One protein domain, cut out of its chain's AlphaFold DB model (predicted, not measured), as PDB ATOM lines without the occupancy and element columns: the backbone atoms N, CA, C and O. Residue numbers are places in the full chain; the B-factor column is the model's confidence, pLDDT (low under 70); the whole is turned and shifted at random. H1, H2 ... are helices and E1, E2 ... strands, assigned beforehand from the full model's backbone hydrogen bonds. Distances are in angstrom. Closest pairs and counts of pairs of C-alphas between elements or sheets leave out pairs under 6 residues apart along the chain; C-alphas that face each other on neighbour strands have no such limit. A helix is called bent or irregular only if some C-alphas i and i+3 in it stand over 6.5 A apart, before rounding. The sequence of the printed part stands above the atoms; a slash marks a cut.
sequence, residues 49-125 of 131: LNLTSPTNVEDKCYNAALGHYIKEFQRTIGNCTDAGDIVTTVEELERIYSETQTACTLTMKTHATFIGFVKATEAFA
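AT A GLANCE: This is residues 49 to 125 of the 131 residues of the protein "IL-2-like" of Takifugu rubripes (UniProt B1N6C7). The long helix H1 runs through the middle, with H2 folded back beside it on one side and a small two-strand ladder, E1 and E2, with H3 on the other. E1 and H3 pack on each other and E1 packs on H1, while the link of residues 97 to 107 goes past the end of H1 where that helix begins. The printed part has 77 residues, with the order E1, H1, H2, E2, H3; the sheet E1 - E2 is antiparallel and the class is mostly helix. It is compact, with a radius of gyration of the C-alphas of 12.0 A and spans of 35 by 26 by 18 A.

IN THESE COORDINATES: E1 is residues 52 to 54, with C-alpha 52 at (-31.113, -39.648, 1.816). H1, residues 59 to 77, is 28.3 A long and irregular: C-alphas 60 and 63 are 7.6 A apart. H2, residues 83 to 96, is 20.7 A long. E2 is residues 108 to 110. H3, residues 114 to 125, is 16.5 A long, with C-alpha 125 at (-17.697, -36.220, 8.443).

HOW THE PARTS SIT: E1 and E2 are antiparallel at 148 degrees, with N 53 and O 109 2.9 A apart, within hydrogen-bond range. The closest C-alphas of E1 and H1, Pro 54 and Ala 65, are 6.3 A apart; those of E1 and H3, Ser 53 and Ala 120, 6.6 A. H1 and H2 touch as a helical hairpin, opposite ways at a shallow tilt of 21 degrees, closest at C-alphas 77 and 83, 4.9 A. H1 and H3 are close but not clearly touching, closest at C-alphas 69 and 121, 7.0 A. H2 and H3 are apart. Every O i to N i+4 pair of H3 is within hydrogen-bond range, against 13 of 15 in H1 and 9 of 10 in H2.

THE WHOLE: The two C-alphas farthest apart, Thr 81 and Thr 102, are 35.0 A apart. The printed part has no cut. The link H2 to E2 is long, and pLDDT is under 70 at residues 100 to 102.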
ATOM      1  N   LEU A  49     -32.450 -43.279  -7.369       82.44
ATOM      2  CA  LEU A  49     -31.787 -43.684  -6.131       82.44
ATOM      3  C   LEU A  49     -32.446 -43.085  -4.893       82.44
ATOM      4  O   LEU A  49     -32.416 -43.726  -3.843       82.44
ATOM      5  N   ASN A  50     -33.084 -41.913  -5.003       89.25
ATOM      6  CA  ASN A  50     -33.721 -41.222  -3.875       89.25
ATOM      7  C   ASN A  50     -32.812 -41.217  -2.636       89.25
ATOM      8  O   ASN A  50     -33.216 -41.667  -1.560       89.25
ATOM      9  N   LEU A  51     -31.560 -40.785  -2.820       92.81
ATOM     10  CA  LEU A  51     -30.559 -40.830  -1.761       92.81
ATOM     11  C   LEU A  51     -30.967 -39.920  -0.611       92.81
ATOM     12  O   LEU A  51     -31.509 -38.830  -0.818       92.81
ATOM     13  N   THR A  52     -30.705 -40.364   0.609       96.12
ATOM     14  CA  THR A  52     -31.113 -39.648   1.816       96.12
ATOM     15  C   THR A  52     -29.953 -39.443   2.773       96.12
ATOM     16  O   THR A  52     -29.100 -40.310   2.907       96.12
ATOM     17  N   SER A  53     -29.937 -38.317   3.481       97.00
ATOM     18  CA  SER A  53     -29.024 -38.105   4.606       97.00
ATOM     19  C   SER A  53     -29.788 -37.730   5.876       97.00
ATOM     20  O   SER A  53     -30.825 -37.061   5.792       97.00
ATOM     21  N   PRO A  54     -29.275 -38.086   7.061       95.88
ATOM     22  CA  PRO A  54     -29.784 -37.568   8.323       95.88
ATOM     23  C   PRO A  54     -29.590 -36.046   8.433       95.88
ATOM     24  O   PRO A  54     -28.690 -35.478   7.819       95.88
ATOM     25  N   THR A  55     -30.431 -35.377   9.224       94.31
ATOM     26  CA  THR A  55     -30.362 -33.913   9.458       94.31
ATOM     27  C   THR A  55     -30.316 -33.511  10.931       94.31
ATOM     28  O   THR A  55     -30.006 -32.368  11.246       94.31
ATOM     29  N   ASN A  56     -30.617 -34.438  11.840       91.62
ATOM     30  CA  ASN A  56     -30.698 -34.222  13.285       91.62
ATOM     31  C   ASN A  56     -29.704 -35.127  14.033       91.62
ATOM     32  O   ASN A  56     -30.071 -35.807  14.992       91.62
ATOM     33  N   VAL A  57     -28.462 -35.201  13.551       91.06
ATOM     34  CA  VAL A  57     -27.455 -36.061  14.176       91.06
ATOM     35  C   VAL A  57     -26.952 -35.417  15.465       91.06
ATOM     36  O   VAL A  57     -26.216 -34.436  15.436       91.06
ATOM     37  N   GLU A  58     -27.366 -35.995  16.589       87.56
ATOM     38  CA  GLU A  58     -26.797 -35.756  17.918       87.56
ATOM     39  C   GLU A  58     -25.633 -36.728  18.179       87.56
ATOM     40  O   GLU A  58     -25.615 -37.819  17.605       87.56
ATOM     41  N   ASP A  59     -24.728 -36.404  19.110       82.88
ATOM     42  CA  ASP A  59     -23.495 -37.176  19.355       82.88
ATOM     43  C   ASP A  59     -23.721 -38.679  19.577       82.88
ATOM     44  O   ASP A  59     -23.032 -39.536  19.026       82.88
ATOM     45  N   LYS A  60     -24.764 -39.031  20.336       85.00
ATOM     46  CA  LYS A  60     -25.141 -40.431  20.609       85.00
ATOM     47  C   LYS A  60     -25.647 -41.194  19.371       85.00
ATOM     48  O   LYS A  60     -25.825 -42.409  19.436       85.00
ATOM     49  N   CYS A  61     -25.918 -40.489  18.275       90.06
ATOM     50  CA  CYS A  61     -26.500 -41.006  17.042       90.06
ATOM     51  C   CYS A  61     -25.525 -41.026  15.860       90.06
ATOM     52  O   CYS A  61     -25.938 -41.416  14.766       90.06
ATOM     53  N   TYR A  62     -24.242 -40.696  16.063       90.38
ATOM     54  CA  TYR A  62     -23.235 -40.757  14.998       90.38
ATOM     55  C   TYR A  62     -23.134 -42.142  14.352       90.38
ATOM     56  O   TYR A  62     -23.137 -42.231  13.130       90.38
ATOM     57  N   ASN A  63     -23.159 -43.228  15.132       90.31
ATOM     58  CA  ASN A  63     -23.127 -44.586  14.568       90.31
ATOM     59  C   ASN A  63     -24.370 -44.921  13.733       90.31
ATOM     60  O   ASN A  63     -24.257 -45.588  12.705       90.31
ATOM     61  N   ALA A  64     -25.551 -44.442  14.140       92.06
ATOM     62  CA  ALA A  64     -26.778 -44.615  13.362       92.06
ATOM     63  C   ALA A  64     -26.707 -43.849  12.034       92.06
ATOM     64  O   ALA A  64     -27.110 -44.368  10.995       92.06
ATOM     65  N   ALA A  65     -26.152 -42.635  12.062       93.88
ATOM     66  CA  ALA A  65     -25.919 -41.847  10.863       93.88
ATOM     67  C   ALA A  65     -24.862 -42.492   9.948       93.88
ATOM     68  O   ALA A  65     -25.131 -42.645   8.760       93.88
ATOM     69  N   LEU A  66     -23.725 -42.956  10.487       93.88
ATOM     70  CA  LEU A  66     -22.689 -43.691   9.745       93.88
ATOM     71  C   LEU A  66     -23.274 -44.897   9.011       93.88
ATOM     72  O   LEU A  66     -23.103 -45.022   7.801       93.88
ATOM     73  N   GLY A  67     -24.027 -45.746   9.719       93.62
ATOM     74  CA  GLY A  67     -24.669 -46.914   9.115       93.62
ATOM     75  C   GLY A  67     -25.643 -46.545   7.993       93.62
ATOM     76  O   GLY A  67     -25.747 -47.258   6.995       93.62
ATOM     77  N   HIS A  68     -26.328 -45.404   8.118       94.94
ATOM     78  CA  HIS A  68     -27.186 -44.888   7.054       94.94
ATOM     79  C   HIS A  68     -26.376 -44.446   5.828       94.94
ATOM     80  O   HIS A  68     -26.700 -44.863   4.719       94.94
ATOM     81  N   TYR A  69     -25.304 -43.667   6.006       95.88
ATOM     82  CA  TYR A  69     -24.442 -43.249   4.893       95.88
ATOM     83  C   TYR A  69     -23.811 -44.444   4.166       95.88
ATOM     84  O   TYR A  69     -23.875 -44.494   2.939       95.88
ATOM     85  N   ILE A  70     -23.292 -45.433   4.905       95.50
ATOM     86  CA  ILE A  70     -22.743 -46.680   4.340       95.50
ATOM     87  C   ILE A  70     -23.776 -47.356   3.442       95.50
ATOM     88  O   ILE A  70     -23.500 -47.656   2.282       95.50
ATOM     89  N   LYS A  71     -25.001 -47.538   3.947       94.56
ATOM     90  CA  LYS A  71     -26.086 -48.161   3.186       94.56
ATOM     91  C   LYS A  71     -26.407 -47.390   1.905       94.56
ATOM     92  O   LYS A  71     -26.635 -48.004   0.865       94.56
ATOM     93  N   GLU A  72     -26.462 -46.063   1.965       94.38
ATOM     94  CA  GLU A  72     -26.783 -45.241   0.798       94.38
ATOM     95  C   GLU A  72     -25.669 -45.289  -0.261       94.38
ATOM     96  O   GLU A  72     -25.987 -45.456  -1.437       94.38
ATOM     97  N   PHE A  73     -24.389 -45.272   0.127       93.75
ATOM     98  CA  PHE A  73     -23.277 -45.487  -0.812       93.75
ATOM     99  C   PHE A  73     -23.246 -46.914  -1.377       93.75
ATOM    100  O   PHE A  73     -23.021 -47.119  -2.565       93.75
ATOM    101  N   GLN A  74     -23.560 -47.938  -0.585       93.12
ATOM    102  CA  GLN A  74     -23.658 -49.302  -1.115       93.12
ATOM    103  C   GLN A  74     -24.748 -49.421  -2.195       93.12
ATOM    104  O   GLN A  74     -24.594 -50.167  -3.165       93.12
ATOM    105  N   ARG A  75     -25.839 -48.649  -2.084       90.44
ATOM    106  CA  ARG A  75     -26.880 -48.577  -3.126       90.44
ATOM    107  C   ARG A  75     -26.379 -47.904  -4.407       90.44
ATOM    108  O   ARG A  75     -26.910 -48.210  -5.478       90.44
ATOM    109  N   THR A  76     -25.389 -47.014  -4.333       88.88
ATOM    110  CA  THR A  76     -24.855 -46.294  -5.503       88.88
ATOM    111  C   THR A  76     -23.855 -47.137  -6.299       88.88
ATOM    112  O   THR A  76     -23.831 -47.010  -7.520       88.88
ATOM    113  N   ILE A  77     -23.134 -48.079  -5.671       88.44
ATOM    114  CA  ILE A  77     -22.144 -48.969  -6.328       88.44
ATOM    115  C   ILE A  77     -22.710 -49.696  -7.563       88.44
ATOM    116  O   ILE A  77     -22.020 -49.861  -8.562       88.44
ATOM    117  N   GLY A  78     -23.976 -50.123  -7.529       78.94
ATOM    118  CA  GLY A  78     -24.612 -50.821  -8.657       78.94
ATOM    119  C   GLY A  78     -25.257 -49.913  -9.712       78.94
ATOM    120  O   GLY A  78     -25.793 -50.423 -10.693       78.94
ATOM    121  N   ASN A  79     -25.275 -48.595  -9.494       82.06
ATOM    122  CA  ASN A  79     -26.080 -47.644 -10.272       82.06
ATOM    123  C   ASN A  79     -25.292 -46.441 -10.819       82.06
ATOM    124  O   ASN A  79     -25.863 -45.632 -11.553       82.06
ATOM    125  N   CYS A  80     -24.015 -46.315 -10.466       84.88
ATOM    126  CA  CYS A  80     -23.125 -45.244 -10.905       84.88
ATOM    127  C   CYS A  80     -21.957 -45.822 -11.708       84.88
ATOM    128  O   CYS A  80     -21.547 -46.961 -11.468       84.88
ATOM    129  N   THR A  81     -21.427 -45.056 -12.664       75.38
ATOM    130  CA  THR A  81     -20.138 -45.398 -13.282       75.38
ATOM    131  C   THR A  81     -19.021 -45.184 -12.257       75.38
ATOM    132  O   THR A  81     -19.204 -44.438 -11.301       75.38
ATOM    133  N   ASP A  82     -17.893 -45.878 -12.413       71.62
ATOM    134  CA  ASP A  82     -16.700 -45.665 -11.574       71.62
ATOM    135  C   ASP A  82     -16.932 -45.878 -10.066       71.62
ATOM    136  O   ASP A  82     -16.450 -45.153  -9.202       71.62
ATOM    137  N   ALA A  83     -17.637 -46.963  -9.730       80.88
ATOM    138  CA  ALA A  83     -17.935 -47.354  -8.351       80.88
ATOM    139  C   ALA A  83     -16.703 -47.665  -7.471       80.88
ATOM    140  O   ALA A  83     -16.872 -47.933  -6.285       80.88
ATOM    141  N   GLY A  84     -15.485 -47.651  -8.027       85.75
ATOM    142  CA  GLY A  84     -14.248 -47.879  -7.276       85.75
ATOM    143  C   GLY A  84     -14.046 -46.848  -6.167       85.75
ATOM    144  O   GLY A  84     -13.812 -47.231  -5.025       85.75
ATOM    145  N   ASP A  85     -14.250 -45.567  -6.471       89.69
ATOM    146  CA  ASP A  85     -14.086 -44.496  -5.482       89.69
ATOM    147  C   ASP A  85     -15.183 -44.561  -4.408       89.69
ATOM    148  O   ASP A  85     -14.920 -44.375  -3.222       89.69
ATOM    149  N   ILE A  86     -16.403 -44.957  -4.797       91.00
ATOM    150  CA  ILE A  86     -17.512 -45.212  -3.863       91.00
ATOM    151  C   ILE A  86     -17.152 -46.339  -2.886       91.00
ATOM    152  O   ILE A  86     -17.456 -46.237  -1.697       91.00
ATOM    153  N   VAL A  87     -16.517 -47.413  -3.368       91.94
ATOM    154  CA  VAL A  87     -16.066 -48.526  -2.519       91.94
ATOM    155  C   VAL A  87     -15.051 -48.031  -1.492       91.94
ATOM    156  O   VAL A  87     -15.208 -48.331  -0.313       91.94
ATOM    157  N   THR A  88     -14.075 -47.216  -1.896       91.25
ATOM    158  CA  THR A  88     -13.087 -46.642  -0.970       91.25
ATOM    159  C   THR A  88     -13.743 -45.773   0.108       91.25
ATOM    160  O   THR A  88     -13.431 -45.924   1.291       91.25
ATOM    161  N   THR A  89     -14.717 -44.931  -0.250       93.38
ATOM    162  CA  THR A  89     -15.486 -44.157   0.740       93.38
ATOM    163  C   THR A  89     -16.242 -45.066   1.713       93.38
ATOM    164  O   THR A  89     -16.267 -44.797   2.914       93.38
ATOM    165  N   VAL A  90     -16.856 -46.150   1.222       94.38
ATOM    166  CA  VAL A  90     -17.560 -47.128   2.069       94.38
ATOM    167  C   VAL A  90     -16.601 -47.794   3.052       94.38
ATOM    168  O   VAL A  90     -16.922 -47.857   4.236       94.38
ATOM    169  N   GLU A  91     -15.426 -48.229   2.599       93.62
ATOM    170  CA  GLU A  91     -14.413 -48.863   3.451       93.62
ATOM    171  C   GLU A  91     -13.975 -47.944   4.602       93.62
ATOM    172  O   GLU A  91     -13.861 -48.386   5.749       93.62
ATOM    173  N   GLU A  92     -13.784 -46.649   4.334       93.38
ATOM    174  CA  GLU A  92     -13.404 -45.681   5.367       93.38
ATOM    175  C   GLU A  92     -14.536 -45.421   6.376       93.38
ATOM    176  O   GLU A  92     -14.283 -45.308   7.579       93.38
ATOM    177  N   LEU A  93     -15.793 -45.374   5.923       93.19
ATOM    178  CA  LEU A  93     -16.947 -45.265   6.821       93.19
ATOM    179  C   LEU A  93     -17.115 -46.535   7.676       93.19
ATOM    180  O   LEU A  93     -17.353 -46.444   8.885       93.19
ATOM    181  N   GLU A  94     -16.963 -47.717   7.074       93.44
ATOM    182  CA  GLU A  94     -17.058 -49.017   7.748       93.44
ATOM    183  C   GLU A  94     -15.954 -49.214   8.791       93.44
ATOM    184  O   GLU A  94     -16.200 -49.818   9.836       93.44
ATOM    185  N   ARG A  95     -14.762 -48.646   8.569       92.06
ATOM    186  CA  ARG A  95     -13.640 -48.693   9.519       92.06
ATOM    187  C   ARG A  95     -14.001 -48.136  10.900       92.06
ATOM    188  O   ARG A  95     -13.445 -48.594  11.899       92.06
ATOM    189  N   ILE A  96     -14.873 -47.130  10.951       88.56
ATOM    190  CA  ILE A  96     -15.287 -46.454  12.194       88.56
ATOM    191  C   ILE A  96     -16.641 -46.957  12.684       88.56
ATOM    192  O   ILE A  96     -16.937 -46.913  13.880       88.56
ATOM    193  N   TYR A  97     -17.474 -47.434  11.765       89.19
ATOM    194  CA  TYR A  97     -18.799 -47.922  12.083       89.19
ATOM    195  C   TYR A  97     -18.765 -49.048  13.122       89.19
ATOM    196  O   TYR A  97     -18.000 -50.009  13.037       89.19
ATOM    197  N   SER A  98     -19.653 -48.940  14.109       82.56
ATOM    198  CA  SER A  98     -19.873 -49.982  15.103       82.56
ATOM    199  C   SER A  98     -21.335 -50.404  15.116       82.56
ATOM    200  O   SER A  98     -22.239 -49.576  15.250       82.56
ATOM    201  N   GLU A  99     -21.563 -51.714  15.018       70.12
ATOM    202  CA  GLU A  99     -22.899 -52.320  15.048       70.12
ATOM    203  C   GLU A  99     -23.579 -52.220  16.424       70.12
ATOM    204  O   GLU A  99     -24.792 -52.409  16.533       70.12
ATOM    205  N   THR A 100     -22.835 -51.897  17.488       66.81
ATOM    206  CA  THR A 100     -23.391 -51.683  18.829       66.81
ATOM    207  C   THR A 100     -24.075 -50.316  18.903       66.81
ATOM    208  O   THR A 100     -23.547 -49.333  19.422       66.81
ATOM    209  N   GLN A 101     -25.283 -50.236  18.346       65.94
ATOM    210  CA  GLN A 101     -26.060 -49.001  18.296       65.94
ATOM    211  C   GLN A 101     -26.991 -48.808  19.492       65.94
ATOM    212  O   GLN A 101     -27.642 -49.728  19.986       65.94
ATOM    213  N   THR A 102     -27.122 -47.541  19.873       67.50
ATOM    214  CA  THR A 102     -28.231 -47.045  20.687       67.50
ATOM    215  C   THR A 102     -29.390 -46.711  19.748       67.50
ATOM    216  O   THR A 102     -29.161 -46.205  18.650       67.50
ATOM    217  N   ALA A 103     -30.638 -46.975  20.147       76.62
ATOM    218  CA  ALA A 103     -31.793 -46.623  19.323       76.62
ATOM    219  C   ALA A 103     -31.842 -45.101  19.076       76.62
ATOM    220  O   ALA A 103     -31.960 -44.320  20.021       76.62
ATOM    221  N   CYS A 104     -31.772 -44.693  17.806       88.12
ATOM    222  CA  CYS A 104     -31.796 -43.298  17.373       88.12
ATOM    223  C   CYS A 104     -32.873 -43.080  16.310       88.12
ATOM    224  O   CYS A 104     -32.982 -43.839  15.349       88.12
ATOM    225  N   THR A 105     -33.658 -42.013  16.463       91.38
ATOM    226  CA  THR A 105     -34.630 -41.586  15.453       91.38
ATOM    227  C   THR A 105     -34.022 -40.472  14.611       91.38
ATOM    228  O   THR A 105     -33.875 -39.337  15.061       91.38
ATOM    229  N   LEU A 106     -33.665 -40.813  13.375       92.81
ATOM    230  CA  LEU A 106     -33.072 -39.892  12.417       92.81
ATOM    231  C   LEU A 106     -34.146 -39.324  11.481       92.81
ATOM    232  O   LEU A 106     -34.987 -40.050  10.952       92.81
ATOM    233  N   THR A 107     -34.094 -38.017  11.266       95.31
ATOM    234  CA  THR A 107     -34.900 -37.284  10.294       95.31
ATOM    235  C   THR A 107     -34.120 -37.194   8.996       95.31
ATOM    236  O   THR A 107     -33.011 -36.650   8.970       95.31
ATOM    237  N   MET A 108     -34.709 -37.712   7.923       96.56
ATOM    238  CA  MET A 108     -34.052 -37.814   6.626       96.56
ATOM    239  C   MET A 108     -34.382 -36.634   5.724       96.56
ATOM    240  O   MET A 108     -35.532 -36.203   5.629       96.56
ATOM    241  N   LYS A 109     -33.372 -36.164   5.001       96.12
ATOM    242  CA  LYS A 109     -33.504 -35.278   3.850       96.12
ATOM    243  C   LYS A 109     -33.187 -36.067   2.592       96.12
ATOM    244  O   LYS A 109     -32.142 -36.704   2.521       96.12
ATOM    245  N   THR A 110     -34.064 -35.985   1.601       95.50
ATOM    246  CA  THR A 110     -33.812 -36.535   0.266       95.50
ATOM    247  C   THR A 110     -32.985 -35.563  -0.564       95.50
ATOM    248  O   THR A 110     -33.216 -34.351  -0.539       95.50
ATOM    249  N   HIS A 111     -32.034 -36.105  -1.315       92.12
ATOM    250  CA  HIS A 111     -31.164 -35.364  -2.217       92.12
ATOM    251  C   HIS A 111     -31.609 -35.560  -3.660       92.12
ATOM    252  O   HIS A 111     -31.921 -36.668  -4.082       92.12
ATOM    253  N   ALA A 112     -31.642 -34.461  -4.412       88.31
ATOM    254  CA  ALA A 112     -32.024 -34.479  -5.822       88.31
ATOM    255  C   ALA A 112     -30.909 -35.010  -6.741       88.31
ATOM    256  O   ALA A 112     -31.195 -35.374  -7.879       88.31
ATOM    257  N   THR A 113     -29.664 -35.010  -6.258       88.81
ATOM    258  CA  THR A 113     -28.466 -35.415  -7.002       88.81
ATOM    259  C   THR A 113     -27.515 -36.198  -6.103       88.81
ATOM    260  O   THR A 113     -27.524 -36.014  -4.879       88.81
ATOM    261  N   PHE A 114     -26.660 -37.028  -6.707       90.31
ATOM    262  CA  PHE A 114     -25.592 -37.735  -5.989       90.31
ATOM    263  C   PHE A 114     -24.639 -36.755  -5.292       90.31
ATOM    264  O   PHE A 114     -24.400 -36.881  -4.096       90.31
ATOM    265  N   ILE A 115     -24.221 -35.693  -5.987       90.88
ATOM    266  CA  ILE A 115     -23.367 -34.630  -5.425       90.88
ATOM    267  C   ILE A 115     -24.011 -33.973  -4.190       90.88
ATOM    268  O   ILE A 115     -23.332 -33.630  -3.224       90.88
ATOM    269  N   GLY A 116     -25.337 -33.797  -4.182       92.06
ATOM    270  CA  GLY A 116     -26.045 -33.265  -3.013       92.06
ATOM    271  C   GLY A 116     -25.922 -34.176  -1.788       92.06
ATOM    272  O   GLY A 116     -25.722 -33.686  -0.676       92.06
ATOM    273  N   PHE A 117     -25.989 -35.490  -2.008       94.19
ATOM    274  CA  PHE A 117     -25.759 -36.495  -0.977       94.19
ATOM    275  C   PHE A 117     -24.290 -36.523  -0.521       94.19
ATOM    276  O   PHE A 117     -24.051 -36.469   0.682       94.19
ATOM    277  N   VAL A 118     -23.325 -36.502  -1.447       94.44
ATOM    278  CA  VAL A 118     -21.877 -36.461  -1.149       94.44
ATOM    279  C   VAL A 118     -21.533 -35.283  -0.236       94.44
ATOM    280  O   VAL A 118     -20.936 -35.480   0.819       94.44
ATOM    281  N   LYS A 119     -22.015 -34.075  -0.552       95.06
ATOM    282  CA  LYS A 119     -21.807 -32.879   0.288       95.06
ATOM    283  C   LYS A 119     -22.422 -33.000   1.679       95.06
ATOM    284  O   LYS A 119     -21.899 -32.451   2.645       95.06
ATOM    285  N   ALA A 120     -23.546 -33.706   1.802       95.56
ATOM    286  CA  ALA A 120     -24.147 -33.974   3.104       95.56
ATOM    287  C   ALA A 120     -23.339 -34.997   3.917       95.56
ATOM    288  O   ALA A 120     -23.320 -34.906   5.144       95.56
ATOM    289  N   THR A 121     -22.679 -35.953   3.261       96.12
ATOM    290  CA  THR A 121     -21.716 -36.864   3.897       96.12
ATOM    291  C   THR A 121     -20.463 -36.111   4.338       96.12
ATOM    292  O   THR A 121     -20.007 -36.307   5.459       96.12
ATOM    293  N   GLU A 122     -19.934 -35.215   3.504       96.25
ATOM    294  CA  GLU A 122     -18.764 -34.398   3.842       96.25
ATOM    295  C   GLU A 122     -19.024 -33.532   5.081       96.25
ATOM    296  O   GLU A 122     -18.252 -33.573   6.040       96.25
ATOM    297  N   ALA A 123     -20.149 -32.813   5.108       95.44
ATOM    298  CA  ALA A 123     -20.537 -32.000   6.259       95.44
ATOM    299  C   ALA A 123     -20.696 -32.843   7.536       95.44
ATOM    300  O   ALA A 123     -20.295 -32.422   8.620       95.44
ATOM    301  N   PHE A 124     -21.249 -34.051   7.409       95.19
ATOM    302  CA  PHE A 124     -21.341 -34.996   8.516       95.19
ATOM    303  C   PHE A 124     -19.961 -35.456   9.002       95.19
ATOM    304  O   PHE A 124     -19.727 -35.498  10.208       95.19
ATOM    305  N   ALA A 125     -19.042 -35.778   8.091       93.94
ATOM    306  CA  ALA A 125     -17.697 -36.220   8.443       93.94
ATOM    307  C   ALA A 125     -16.907 -35.122   9.172       93.94
ATOM    308  O   ALA A 125     -16.214 -35.402  10.151       93.94
TER     309      ALA A 125